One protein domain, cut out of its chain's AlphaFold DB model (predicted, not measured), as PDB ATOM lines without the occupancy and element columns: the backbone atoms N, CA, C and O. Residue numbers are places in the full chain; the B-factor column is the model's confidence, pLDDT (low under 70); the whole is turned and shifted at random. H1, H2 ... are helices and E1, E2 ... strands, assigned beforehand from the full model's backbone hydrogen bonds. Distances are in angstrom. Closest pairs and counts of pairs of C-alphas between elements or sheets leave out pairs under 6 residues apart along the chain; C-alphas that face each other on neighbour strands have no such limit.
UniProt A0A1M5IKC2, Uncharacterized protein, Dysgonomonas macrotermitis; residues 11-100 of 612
ATOM      1  N   ILE A  11     110.290 125.690 138.520       84.81
ATOM      2  CA  ILE A  11     110.111 124.243 138.418       84.81
ATOM      3  C   ILE A  11     108.783 123.835 139.036       84.81
ATOM      4  O   ILE A  11     108.418 124.294 140.118       84.81
ATOM      5  N   ILE A  12     108.077 122.954 138.332       85.38
ATOM      6  CA  ILE A  12     106.843 122.323 138.784       85.38
ATOM      7  C   ILE A  12     107.151 120.859 139.088       85.38
ATOM      8  O   ILE A  12     107.707 120.142 138.252       85.38
ATOM      9  N   GLY A  13     106.811 120.407 140.290       84.50
ATOM     10  CA  GLY A  13     107.132 119.060 140.751       84.50
ATOM     11  C   GLY A  13     106.232 118.582 141.881       84.50
ATOM     12  O   GLY A  13     105.351 119.312 142.320       84.50
ATOM     13  N   VAL A  14     106.461 117.356 142.348       84.56
ATOM     14  CA  VAL A  14     105.745 116.761 143.492       84.56
ATOM     15  C   VAL A  14     106.734 116.505 144.622       84.56
ATOM     16  O   VAL A  14     107.791 115.914 144.400       84.56
ATOM     17  N   ALA A  15     106.409 116.947 145.837       82.56
ATOM     18  CA  ALA A  15     107.242 116.727 147.017       82.56
ATOM     19  C   ALA A  15     106.817 115.464 147.777       82.56
ATOM     20  O   ALA A  15     105.666 115.357 148.186       82.56
ATOM     21  N   ARG A  16     107.754 114.550 148.057       81.88
ATOM     22  CA  ARG A  16     107.545 113.421 148.983       81.88
ATOM     23  C   ARG A  16     108.510 113.490 150.155       81.88
ATOM     24  O   ARG A  16     109.696 113.747 149.957       81.88
ATOM     25  N   LYS A  17     108.038 113.215 151.372       79.19
ATOM     26  CA  LYS A  17     108.926 113.122 152.543       79.19
ATOM     27  C   LYS A  17     109.937 111.984 152.360       79.19
ATOM     28  O   LYS A  17     109.577 110.916 151.869       79.19
ATOM     29  N   LYS A  18     111.191 112.197 152.781       72.19
ATOM     30  CA  LYS A  18     112.240 111.154 152.719       72.19
ATOM     31  C   LYS A  18     111.952 109.981 153.673       72.19
ATOM     32  O   LYS A  18     112.316 108.848 153.381       72.19
ATOM     33  N   SER A  19     111.272 110.245 154.788       69.31
ATOM     34  CA  SER A  19     110.699 109.251 155.706       69.31
ATOM     35  C   SER A  19     109.532 109.881 156.477       69.31
ATOM     36  O   SER A  19     109.413 111.107 156.504       69.31
ATOM     37  N   GLN A  20     108.673 109.073 157.113       63.50
ATOM     38  CA  GLN A  20     107.513 109.576 157.873       63.50
ATOM     39  C   GLN A  20     107.900 110.535 159.017       63.50
ATOM     40  O   GLN A  20     107.135 111.441 159.334       63.50
ATOM     41  N   GLU A  21     109.104 110.387 159.577       63.84
ATOM     42  CA  GLU A  21     109.641 111.220 160.665       63.84
ATOM     43  C   GLU A  21     110.563 112.354 160.176       63.84
ATOM     44  O   GLU A  21     111.015 113.184 160.966       63.84
ATOM     45  N   SER A  22     110.874 112.414 158.874       72.94
ATOM     46  CA  SER A  22     111.769 113.438 158.335       72.94
ATOM     47  C   SER A  22     111.048 114.766 158.140       72.94
ATOM     48  O   SER A  22     109.986 114.837 157.524       72.94
ATOM     49  N   LEU A  23     111.698 115.850 158.564       70.75
ATOM     50  CA  LEU A  23     111.313 117.216 158.201       70.75
ATOM     51  C   LEU A  23     111.720 117.562 156.752       70.75
ATOM     52  O   LEU A  23     111.440 118.659 156.279       70.75
ATOM     53  N   HIS A  24     112.416 116.672 156.039       80.81
ATOM     54  CA  HIS A  24     112.921 116.909 154.687       80.81
ATOM     55  C   HIS A  24     112.114 116.149 153.628       80.81
ATOM     56  O   HIS A  24     111.669 115.018 153.846       80.81
ATOM     57  N   ALA A  25     111.990 116.749 152.445       81.62
ATOM     58  CA  ALA A  25     111.336 116.153 151.285       81.62
ATOM     59  C   ALA A  25     112.298 116.018 150.098       81.62
ATOM     60  O   ALA A  25     113.214 116.822 149.928       81.62
ATOM     61  N   SER A  26     112.074 115.002 149.271       83.62
ATOM     62  CA  SER A  26     112.585 114.923 147.906       83.62
ATOM     63  C   SER A  26     111.510 115.441 146.962       83.62
ATOM     64  O   SER A  26     110.382 114.944 146.966       83.62
ATOM     65  N   ILE A  27     111.851 116.440 146.162       84.12
ATOM     66  CA  ILE A  27     110.970 117.022 145.157       84.12
ATOM     67  C   ILE A  27     111.324 116.405 143.808       84.12
ATOM     68  O   ILE A  27     112.480 116.435 143.389       84.12
ATOM     69  N   TYR A  28     110.323 115.853 143.132       84.81
ATOM     70  CA  TYR A  28     110.454 115.240 141.818       84.81
ATOM     71  C   TYR A  28     110.019 116.255 140.751       84.81
ATOM     72  O   TYR A  28     108.828 116.569 140.676       84.81
ATOM     73  N   PRO A  29     110.951 116.808 139.957       82.00
ATOM     74  CA  PRO A  29     110.653 117.811 138.947       82.00
ATOM     75  C   PRO A  29     109.918 117.171 137.763       82.00
ATOM     76  O   PRO A  29     110.455 116.308 137.075       82.00
ATOM     77  N   LEU A  30     108.685 117.603 137.506       80.69
ATOM     78  CA  LEU A  30     107.831 117.090 136.426       80.69
ATOM     79  C   LEU A  30     107.886 117.963 135.169       80.69
ATOM     80  O   LEU A  30     107.674 117.473 134.062       80.69
ATOM     81  N   GLY A  31     108.200 119.244 135.328       83.06
ATOM     82  CA  GLY A  31     108.372 120.188 134.233       83.06
ATOM     83  C   GLY A  31     108.776 121.559 134.747       83.06
ATOM     84  O   GLY A  31     109.089 121.736 135.928       83.06
ATOM     85  N   TYR A  32     108.732 122.545 133.865       84.06
ATOM     86  CA  TYR A  32     109.004 123.933 134.206       84.06
ATOM     87  C   TYR A  32     107.971 124.865 133.597       84.06
ATOM     88  O   TYR A  32     107.264 124.524 132.653       84.06
ATOM     89  N   GLN A  33     107.878 126.056 134.168       81.94
ATOM     90  CA  GLN A  33     107.086 127.142 133.637       81.94
ATOM     91  C   GLN A  33     107.996 128.082 132.845       81.94
ATOM     92  O   GLN A  33     108.979 128.591 133.391       81.94
ATOM     93  N   ASP A  34     107.678 128.292 131.568       75.44
ATOM     94  CA  ASP A  34     108.380 129.256 130.721       75.44
ATOM     95  C   ASP A  34     108.030 130.711 131.070       75.44
ATOM     96  O   ASP A  34     107.117 130.991 131.855       75.44
ATOM     97  N   GLY A  35     108.763 131.663 130.484       68.12
ATOM     98  CA  GLY A  35     108.549 133.100 130.707       68.12
ATOM     99  C   GLY A  35     107.151 133.607 130.323       68.12
ATOM    100  O   GLY A  35     106.764 134.691 130.749       68.12
ATOM    101  N   ASN A  36     106.370 132.814 129.577       71.75
ATOM    102  CA  ASN A  36     104.987 133.101 129.197       71.75
ATOM    103  C   ASN A  36     103.968 132.377 130.093       71.75
ATOM    104  O   ASN A  36     102.792 132.289 129.744       71.75
ATOM    105  N   TYR A  37     104.402 131.850 131.240       72.19
ATOM    106  CA  TYR A  37     103.591 131.080 132.179       72.19
ATOM    107  C   TYR A  37     103.050 129.744 131.636       72.19
ATOM    108  O   TYR A  37     102.155 129.168 132.270       72.19
ATOM    109  N   HIS A  38     103.589 129.214 130.532       75.25
ATOM    110  CA  HIS A  38     103.193 127.908 129.999       75.25
ATOM    111  C   HIS A  38     103.988 126.790 130.662       75.25
ATOM    112  O   HIS A  38     105.181 126.922 130.927       75.25
ATOM    113  N   PHE A  39     103.306 125.682 130.938       80.25
ATOM    114  CA  PHE A  39     103.943 124.481 131.452       80.25
ATOM    115  C   PHE A  39     104.619 123.715 130.318       80.25
ATOM    116  O   PHE A  39     103.986 123.410 129.310       80.25
ATOM    117  N   GLN A  40     105.884 123.363 130.516       79.12
ATOM    118  CA  GLN A  40     106.642 122.484 129.643       79.12
ATOM    119  C   GLN A  40     107.036 121.228 130.444       79.12
ATOM    120  O   GLN A  40     107.833 121.336 131.383       79.12
ATOM    121  N   PRO A  41     106.459 120.047 130.141       78.56
ATOM    122  CA  PRO A  41     106.833 118.798 130.789       78.56
ATOM    123  C   PRO A  41     108.280 118.447 130.451       78.56
ATOM    124  O   PRO A  41     108.732 118.622 129.319       78.56
ATOM    125  N   PHE A  42     109.009 117.913 131.427       77.00
ATOM    126  CA  PHE A  42     110.314 117.342 131.136       77.00
ATOM    127  C   PHE A  42     110.150 115.954 130.517       77.00
ATOM    128  O   PHE A  42     109.441 115.101 131.052       77.00
ATOM    129  N   SER A  43     110.876 115.682 129.431       70.88
ATOM    130  CA  SER A  43     111.078 114.300 128.994       70.88
ATOM    131  C   SER A  43     111.955 113.549 130.005       70.88
ATOM    132  O   SER A  43     112.742 114.153 130.743       70.88
ATOM    133  N   ARG A  44     111.866 112.212 130.032       68.75
ATOM    134  CA  ARG A  44     112.696 111.386 130.933       68.75
ATOM    135  C   ARG A  44     114.194 111.611 130.722       68.75
ATOM    136  O   ARG A  44     114.961 111.563 131.682       68.75
ATOM    137  N   ASP A  45     114.602 111.876 129.485       70.44
ATOM    138  CA  ASP A  45     115.999 112.148 129.148       70.44
ATOM    139  C   ASP A  45     116.412 113.562 129.576       70.44
ATOM    140  O   ASP A  45     117.517 113.752 130.082       70.44
ATOM    141  N   MET A  46     115.513 114.550 129.472       72.06
ATOM    142  CA  MET A  46     115.754 115.896 130.004       72.06
ATOM    143  C   MET A  46     115.898 115.889 131.526       72.06
ATOM    144  O   MET A  46     116.847 116.480 132.027       72.06
ATOM    145  N   GLN A  47     115.033 115.181 132.261       72.88
ATOM    146  CA  GLN A  47     115.144 115.060 133.723       72.88
ATOM    147  C   GLN A  47     116.511 114.533 134.160       72.88
ATOM    148  O   GLN A  47     117.122 115.110 135.053       72.88
ATOM    149  N   LYS A  48     117.010 113.475 133.511       71.31
ATOM    150  CA  LYS A  48     118.313 112.870 133.833       71.31
ATOM    151  C   LYS A  48     119.498 113.772 133.489       71.31
ATOM    152  O   LYS A  48     120.512 113.723 134.178       71.31
ATOM    153  N   ASN A  49     119.374 114.567 132.426       72.19
ATOM    154  CA  ASN A  49     120.430 115.477 131.982       72.19
ATOM    155  C   ASN A  49     120.483 116.766 132.814       72.19
ATOM    156  O   ASN A  49     121.565 117.297 133.043       72.19
ATOM    157  N   ILE A  50     119.323 117.271 133.239       73.06
ATOM    158  CA  ILE A  50     119.169 118.520 133.999       73.06
ATOM    159  C   ILE A  50     119.413 118.261 135.494       73.06
ATOM    160  O   ILE A  50     120.181 118.971 136.134       73.06
ATOM    161  N   PHE A  51     118.820 117.203 136.052       73.50
ATOM    162  CA  PHE A  51     118.920 116.851 137.468       73.50
ATOM    163  C   PHE A  51     119.775 115.585 137.642       73.50
ATOM    164  O   PHE A  51     119.273 114.460 137.625       73.50
ATOM    165  N   LEU A  52     121.091 115.774 137.791       63.53
ATOM    166  CA  LEU A  52     122.087 114.698 137.911       63.53
ATOM    167  C   LEU A  52     121.866 113.784 139.147       63.53
ATOM    168  O   LEU A  52     121.235 114.166 140.134       63.53
ATOM    169  N   HIS A  53     122.426 112.569 139.086       62.69
ATOM    170  CA  HIS A  53     122.425 111.502 140.109       62.69
ATOM    171  C   HIS A  53     121.066 110.856 140.435       62.69
ATOM    172  O   HIS A  53     120.874 109.688 140.101       62.69
ATOM    173  N   ASN A  54     120.127 111.586 141.045       61.47
ATOM    174  CA  ASN A  54     118.855 111.031 141.544       61.47
ATOM    175  C   ASN A  54     117.608 111.621 140.870       61.47
ATOM    176  O   ASN A  54     116.495 111.169 141.136       61.47
ATOM    177  N   GLY A  55     117.768 112.625 139.999       68.88
ATOM    178  CA  GLY A  55     116.637 113.290 139.352       68.88
ATOM    179  C   GLY A  55     115.749 114.085 140.316       68.88
ATOM    180  O   GLY A  55     114.617 114.397 139.962       68.88
ATOM    181  N   THR A  56     116.222 114.379 141.531       77.19
ATOM    182  CA  THR A  56     115.451 115.003 142.616       77.19
ATOM    183  C   THR A  56     116.060 116.314 143.094       77.19
ATOM    184  O   THR A  56     117.254 116.572 142.951       77.19
ATOM    185  N   VAL A  57     115.212 117.145 143.696       80.50
ATOM    186  CA  VAL A  57     115.564 118.434 144.296       80.50
ATOM    187  C   VAL A  57     115.314 118.347 145.799       80.50
ATOM    188  O   VAL A  57     114.264 117.878 146.242       80.50
ATOM    189  N   PHE A  58     116.274 118.787 146.607       81.38
ATOM    190  CA  PHE A  58     116.179 118.698 148.060       81.38
ATOM    191  C   PHE A  58     115.281 119.785 148.657       81.38
ATOM    192  O   PHE A  58     115.532 120.979 148.492       81.38
ATOM    193  N   GLY A  59     114.267 119.368 149.415       79.38
ATOM    194  CA  GLY A  59     113.411 120.234 150.219       79.38
ATOM    195  C   GLY A  59     113.789 120.190 151.704       79.38
ATOM    196  O   GLY A  59     113.444 119.250 152.420       79.38
ATOM    197  N   TYR A  60     114.466 121.224 152.200       74.81
ATOM    198  CA  TYR A  60     114.797 121.398 153.616       74.81
ATOM    199  C   TYR A  60     113.602 121.896 154.462       74.81
ATOM    200  O   TYR A  60     113.060 122.957 154.182       74.81
ATOM    201  N   LYS A  61     113.209 121.192 155.542       69.88
ATOM    202  CA  LYS A  61     112.069 121.592 156.408       69.88
ATOM    203  C   LYS A  61     110.793 121.861 155.596       69.88
ATOM    204  O   LYS A  61     110.153 122.905 155.725       69.88
ATOM    205  N   PHE A  62     110.477 120.932 154.697       74.56
ATOM    206  CA  PHE A  62     109.364 121.072 153.771       74.56
ATOM    207  C   PHE A  62     108.030 121.004 154.525       74.56
ATOM    208  O   PHE A  62     107.883 120.227 155.464       74.56
ATOM    209  N   ARG A  63     107.066 121.852 154.152       69.56
ATOM    210  CA  ARG A  63     105.800 121.979 154.888       69.56
ATOM    211  C   ARG A  63     104.914 120.754 154.653       69.56
ATOM    212  O   ARG A  63     104.630 120.416 153.509       69.56
ATOM    213  N   ASP A  64     104.394 120.181 155.734       65.19
ATOM    214  CA  ASP A  64     103.560 118.968 155.720       65.19
ATOM    215  C   ASP A  64     102.268 119.068 154.893       65.19
ATOM    216  O   ASP A  64     101.758 118.055 154.444       65.19
ATOM    217  N   HIS A  65     101.729 120.267 154.653       66.81
ATOM    218  CA  HIS A  65     100.516 120.452 153.838       66.81
ATOM    219  C   HIS A  65     100.785 120.573 152.327       66.81
ATOM    220  O   HIS A  65      99.849 120.771 151.561       66.81
ATOM    221  N   LEU A  66     102.052 120.528 151.904       69.44
ATOM    222  CA  LEU A  66     102.461 120.593 150.494       69.44
ATOM    223  C   LEU A  66     103.085 119.272 150.013       69.44
ATOM    224  O   LEU A  66     103.591 119.202 148.894       69.44
ATOM    225  N   THR A  67     103.102 118.239 150.858       72.56
ATOM    226  CA  THR A  67     103.559 116.896 150.485       72.56
ATOM    227  C   THR A  67     102.477 116.171 149.692       72.56
ATOM    228  O   THR A  67     101.300 116.314 150.005       72.56
ATOM    229  N   ASP A  68     102.888 115.411 148.675       72.19
ATOM    230  CA  ASP A  68     102.030 114.710 147.704       72.19
ATOM    231  C   ASP A  68     101.132 115.628 146.849       72.19
ATOM    232  O   ASP A  68     100.254 115.168 146.124       72.19
ATOM    233  N   GLU A  69     101.411 116.933 146.868       78.38
ATOM    234  CA  GLU A  69     100.750 117.951 146.055       78.38
ATOM    235  C   GLU A  69     101.676 118.439 144.934       78.38
ATOM    236  O   GLU A  69     102.908 118.435 145.059       78.38
ATOM    237  N   LEU A  70     101.078 118.895 143.833       80.44
ATOM    238  CA  LEU A  70     101.810 119.562 142.763       80.44
ATOM    239  C   LEU A  70     102.205 120.966 143.239       80.44
ATOM    240  O   LEU A  70     101.355 121.748 143.664       80.44
ATOM    241  N   ILE A  71     103.492 121.295 143.179       83.62
ATOM    242  CA  ILE A  71     104.051 122.550 143.692       83.62
ATOM    243  C   ILE A  71     104.861 123.274 142.625       83.62
ATOM    244  O   ILE A  71     105.433 122.647 141.734       83.62
ATOM    245  N   ILE A  72     104.950 124.596 142.760       84.38
ATOM    246  CA  ILE A  72     105.860 125.442 141.992       84.38
ATOM    247  C   ILE A  72     106.912 126.067 142.909       84.38
ATOM    248  O   ILE A  72     106.578 126.607 143.968       84.38
ATOM    249  N   LEU A  73     108.179 125.980 142.504       85.44
ATOM    250  CA  LEU A  73     109.325 126.486 143.263       85.44
ATOM    251  C   LEU A  73     110.450 126.996 142.353       85.44
ATOM    252  O   LEU A  73     110.575 126.588 141.197       85.44
ATOM    253  N   HIS A  74     111.301 127.859 142.905       83.31
ATOM    254  CA  HIS A  74     112.618 128.142 142.338       83.31
ATOM    255  C   HIS A  74     113.661 127.187 142.922       83.31
ATOM    256  O   HIS A  74     113.488 126.653 144.018       83.31
ATOM    257  N   ILE A  75     114.742 126.965 142.180       82.56
ATOM    258  CA  ILE A  75     115.811 126.038 142.553       82.56
ATOM    259  C   ILE A  75     117.136 126.789 142.672       82.56
ATOM    260  O   ILE A  75     117.418 127.688 141.880       82.56
ATOM    261  N   ARG A  76     117.970 126.377 143.632       79.00
ATOM    262  CA  ARG A  76     119.375 126.779 143.763       79.00
ATOM    263  C   ARG A  76     120.296 125.569 143.653       79.00
ATOM    264  O   ARG A  76     119.939 124.460 144.046       79.00
ATOM    265  N   GLU A  77     121.491 125.789 143.119       76.44
ATOM    266  CA  GLU A  77     122.569 124.797 143.164       76.44
ATOM    267  C   GLU A  77     123.125 124.692 144.588       76.44
ATOM    268  O   GLU A  77     123.361 125.709 145.241       76.44
ATOM    269  N   ASN A  78     123.351 123.467 145.062       69.62
ATOM    270  CA  ASN A  78     124.044 123.228 146.322       69.62
ATOM    271  C   ASN A  78     125.565 123.380 146.147       69.62
ATOM    272  O   ASN A  78     126.124 123.095 145.089       69.62
ATOM    273  N   GLU A  79     126.253 123.781 147.219       59.81
ATOM    274  CA  GLU A  79     127.713 123.982 147.227       59.81
ATOM    275  C   GLU A  79     128.514 122.672 147.072       59.81
ATOM    276  O   GLU A  79     129.694 122.700 146.730       59.81
ATOM    277  N   VAL A  80     127.880 121.514 147.288       61.34
ATOM    278  CA  VAL A  80     128.509 120.186 147.216       61.34
ATOM    279  C   VAL A  80     128.097 119.500 145.912       61.34
ATOM    280  O   VAL A  80     127.035 118.887 145.846       61.34
ATOM    281  N   LYS A  81     128.934 119.627 144.874       57.41
ATOM    282  CA  LYS A  81     128.663 119.105 143.520       57.41
ATOM    283  C   LYS A  81     129.140 117.663 143.286       57.41
ATOM    284  O   LYS A  81     128.603 116.997 142.411       57.41
ATOM    285  N   ASP A  82     130.097 117.181 144.082       56.53
ATOM    286  CA  ASP A  82     130.858 115.951 143.784       56.53
ATOM    287  C   ASP A  82     130.451 114.715 144.615       56.53
ATOM    288  O   ASP A  82     131.088 113.666 144.518       56.53
ATOM    289  N   ASP A  83     129.412 114.813 145.451       58.31
ATOM    290  CA  ASP A  83     128.934 113.698 146.279       58.31
ATOM    291  C   ASP A  83     127.710 113.023 145.624       58.31
ATOM    292  O   ASP A  83     126.612 113.585 145.673       58.31
ATOM    293  N   PRO A  84     127.845 111.809 145.053       58.28
ATOM    294  CA  PRO A  84     126.749 111.120 144.367       58.28
ATOM    295  C   PRO A  84     125.599 110.714 145.304       58.28
ATOM    296  O   PRO A  84     124.550 110.278 144.831       58.28
ATOM    297  N   SER A  85     125.777 110.834 146.626       55.62
ATOM    298  CA  SER A  85     124.747 110.537 147.626       55.62
ATOM    299  C   SER A  85     123.855 111.735 147.984       55.62
ATOM    300  O   SER A  85     122.866 111.564 148.705       55.62
ATOM    301  N   LYS A  86     124.166 112.942 147.488       63.34
ATOM    302  CA  LYS A  86     123.440 114.179 147.810       63.34
ATOM    303  C   LYS A  86     122.772 114.782 146.581       63.34
ATOM    304  O   LYS A  86     123.278 114.723 145.468       63.34
ATOM    305  N   ASP A  87     121.608 115.383 146.808       66.75
ATOM    306  CA  ASP A  87     120.878 116.112 145.776       66.75
ATOM    307  C   ASP A  87     121.686 117.363 145.369       66.75
ATOM    308  O   ASP A  87     122.008 118.205 146.214       66.75
ATOM    309  N   VAL A  88     122.004 117.500 144.078       70.25
ATOM    310  CA  VAL A  88     122.796 118.623 143.519       70.25
ATOM    311  C   VAL A  88     122.049 119.960 143.616       70.25
ATOM    312  O   VAL A  88     122.657 121.028 143.678       70.25
ATOM    313  N   TYR A  89     120.721 119.901 143.682       77.31
ATOM    314  CA  TYR A  89     119.828 121.051 143.674       77.31
ATOM    315  C   TYR A  89     118.972 121.095 144.944       77.31
ATOM    316  O   TYR A  89     118.506 120.055 145.418       77.31
ATOM    317  N   SER A  90     118.717 122.290 145.480       78.62
ATOM    318  CA  SER A  90     117.799 122.522 146.602       78.62
ATOM    319  C   SER A  90     116.716 123.546 146.265       78.62
ATOM    320  O   SER A  90     116.883 124.403 145.396       78.62
ATOM    321  N   ALA A  91     115.571 123.432 146.938       77.81
ATOM    322  CA  ALA A  91     114.487 124.396 146.814       77.81
ATOM    323  C   ALA A  91     114.911 125.766 147.366       77.81
ATOM    324  O   ALA A  91     115.474 125.862 148.458       77.81
ATOM    325  N   ASP A  92     114.605 126.829 146.627       80.25
ATOM    326  CA  ASP A  92     114.848 128.203 147.049       80.25
ATOM    327  C   ASP A  92     113.747 128.692 148.001       80.25
ATOM    328  O   ASP A  92     112.668 129.113 147.574       80.25
ATOM    329  N   TYR A  93     114.043 128.675 149.298       70.06
ATOM    330  CA  TYR A  93     113.133 129.131 150.352       70.06
ATOM    331  C   TYR A  93     113.014 130.654 150.483       70.06
ATOM    332  O   TYR A  93     112.159 131.117 151.240       70.06
ATOM    333  N   GLU A  94     113.824 131.443 149.769       72.88
ATOM    334  CA  GLU A  94     113.610 132.894 149.685       72.88
ATOM    335  C   GLU A  94     112.418 133.226 148.779       72.88
ATOM    336  O   GLU A  94     111.821 134.298 148.893       72.88
ATOM    337  N   THR A  95     112.017 132.280 147.924       73.31
ATOM    338  CA  THR A  95     110.801 132.373 147.114       73.31
ATOM    339  C   THR A  95     109.672 131.529 147.713       73.31
ATOM    340  O   THR A  95     109.914 130.438 148.234       73.31
ATOM    341  N   PRO A  96     108.413 131.997 147.665       74.44
ATOM    342  CA  PRO A  96     107.301 131.218 148.184       74.44
ATOM    343  C   PRO A  96     107.081 129.966 147.326       74.44
ATOM    344  O   PRO A  96     106.880 130.058 146.116       74.44
ATOM    345  N   ILE A  97     107.065 128.803 147.979       80.00
ATOM    346  CA  ILE A  97     106.607 127.542 147.388       80.00
ATOM    347  C   ILE A  97     105.082 127.530 147.456       80.00
ATOM    348  O   ILE A  97     104.507 127.662 148.540       80.00
ATOM    349  N   ILE A  98     104.430 127.406 146.303       81.50
ATOM    350  CA  ILE A  98     102.973 127.533 146.179       81.50
ATOM    351  C   ILE A  98     102.413 126.233 145.597       81.50
ATOM    352  O   ILE A  98     103.049 125.608 144.745       81.50
ATOM    353  N   LYS A  99     101.220 125.827 146.046       79.94
ATOM    354  CA  LYS A  99     100.460 124.743 145.411       79.94
ATOM    355  C   LYS A  99     100.108 125.151 143.981       79.94
ATOM    356  O   LYS A  99      99.563 126.230 143.753       79.94
ATOM    357  N   TYR A 100     100.446 124.299 143.028       78.81
ATOM    358  CA  TYR A 100     100.165 124.522 141.624       78.81
ATOM    359  C   TYR A 100      98.767 123.998 141.287       78.81
ATOM    360  O   TYR A 100      98.420 122.854 141.598       78.81
TER     361      TYR A 100
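AT A GLANCE: This is residues 11 to 100 of the 612 residues of an uncharacterized protein of Dysgonomonas macrotermitis (UniProt A0A1M5IKC2). Short, strongly twisted strands ring round into a small, rough barrel: E5, E1, E2, E4, E7 and E6 follow one another round it, and E5 runs on into E6 to close the ring. E2 bends away past this ring to pair with E3, and the single helix H1 only grazes the sheet near E2. The printed part has 90 residues, with the order E1 E2 E3 H1 E4 E5 E6 E7 along the chain; the class is mostly strand, though under half of the residues are in named elements. The branched sheet is mixed, with E4 and E7 its parallel pair. The whole is compact, with a radius of gyration of the C-alphas of 12.6 A and spans of 37 by 31 by 23 A.

IN THESE COORDINATES: Find C-alpha 11 at (110.111, 124.243, 138.418); from there E1 runs through residues 11 to 17, 18.0 A long. E2, residues 25 to 33, is the longest strand at 21.2 A and bends by 70 degrees at residue 30. Next come E3, residues 39 to 41, and H1, residues 44 to 50, 10.1 A long from C-alpha 44 at (112.696, 111.386, 130.933). Read on to E4, residues 57 to 59, E5, residues 70 to 73, and E6, residues 75 to 77. E7, residues 89 to 91, ends at C-alpha 91, (114.487, 124.396, 146.814).

HOW THE PARTS SIT: Start at E1 and E2, an antiparallel hairpin; N 14 and O 28 are 3.0 A apart. E1, E2 and E3 form a meander, each strand the antiparallel neighbour of the one before; in the hairpin of E2 and E3, N 40 and O 32 are 2.8 A apart. On the other side of E1 from E2 is antiparallel E5, with N 13 and O 71 at 3.0 A. E3 and E4 are on one side of E2, E1 on the other; E4 is antiparallel to E2, with N 27 and O 57 at 2.8 A. E7 is parallel to E4, with N 58 and O 89 at 2.8 A, and forms an antiparallel hairpin with E6, with N 76 and O 90 at 2.9 A. E5 runs on into E6 at 55 degrees. H1 only grazes the sheet; its closest C-alpha to E2 is that of Gln 47, 7.4 A from Pro 29. In H1 every O i to N i+4 pair is within hydrogen-bond range. E3 and E7 are apart.

THE WHOLE: The C-alphas farthest apart are those of Glu 21 and Asn 36, 38.6 A. The printed part has no cut; the link E6 to E7, 11 residues, is long. Near the end, residues 98 to 99 pair antiparallel with residues 71 to 72 of E5. Mean pLDDT of the printed part is 74.3, and 24 residues are under 70, among them residues 78 to 87.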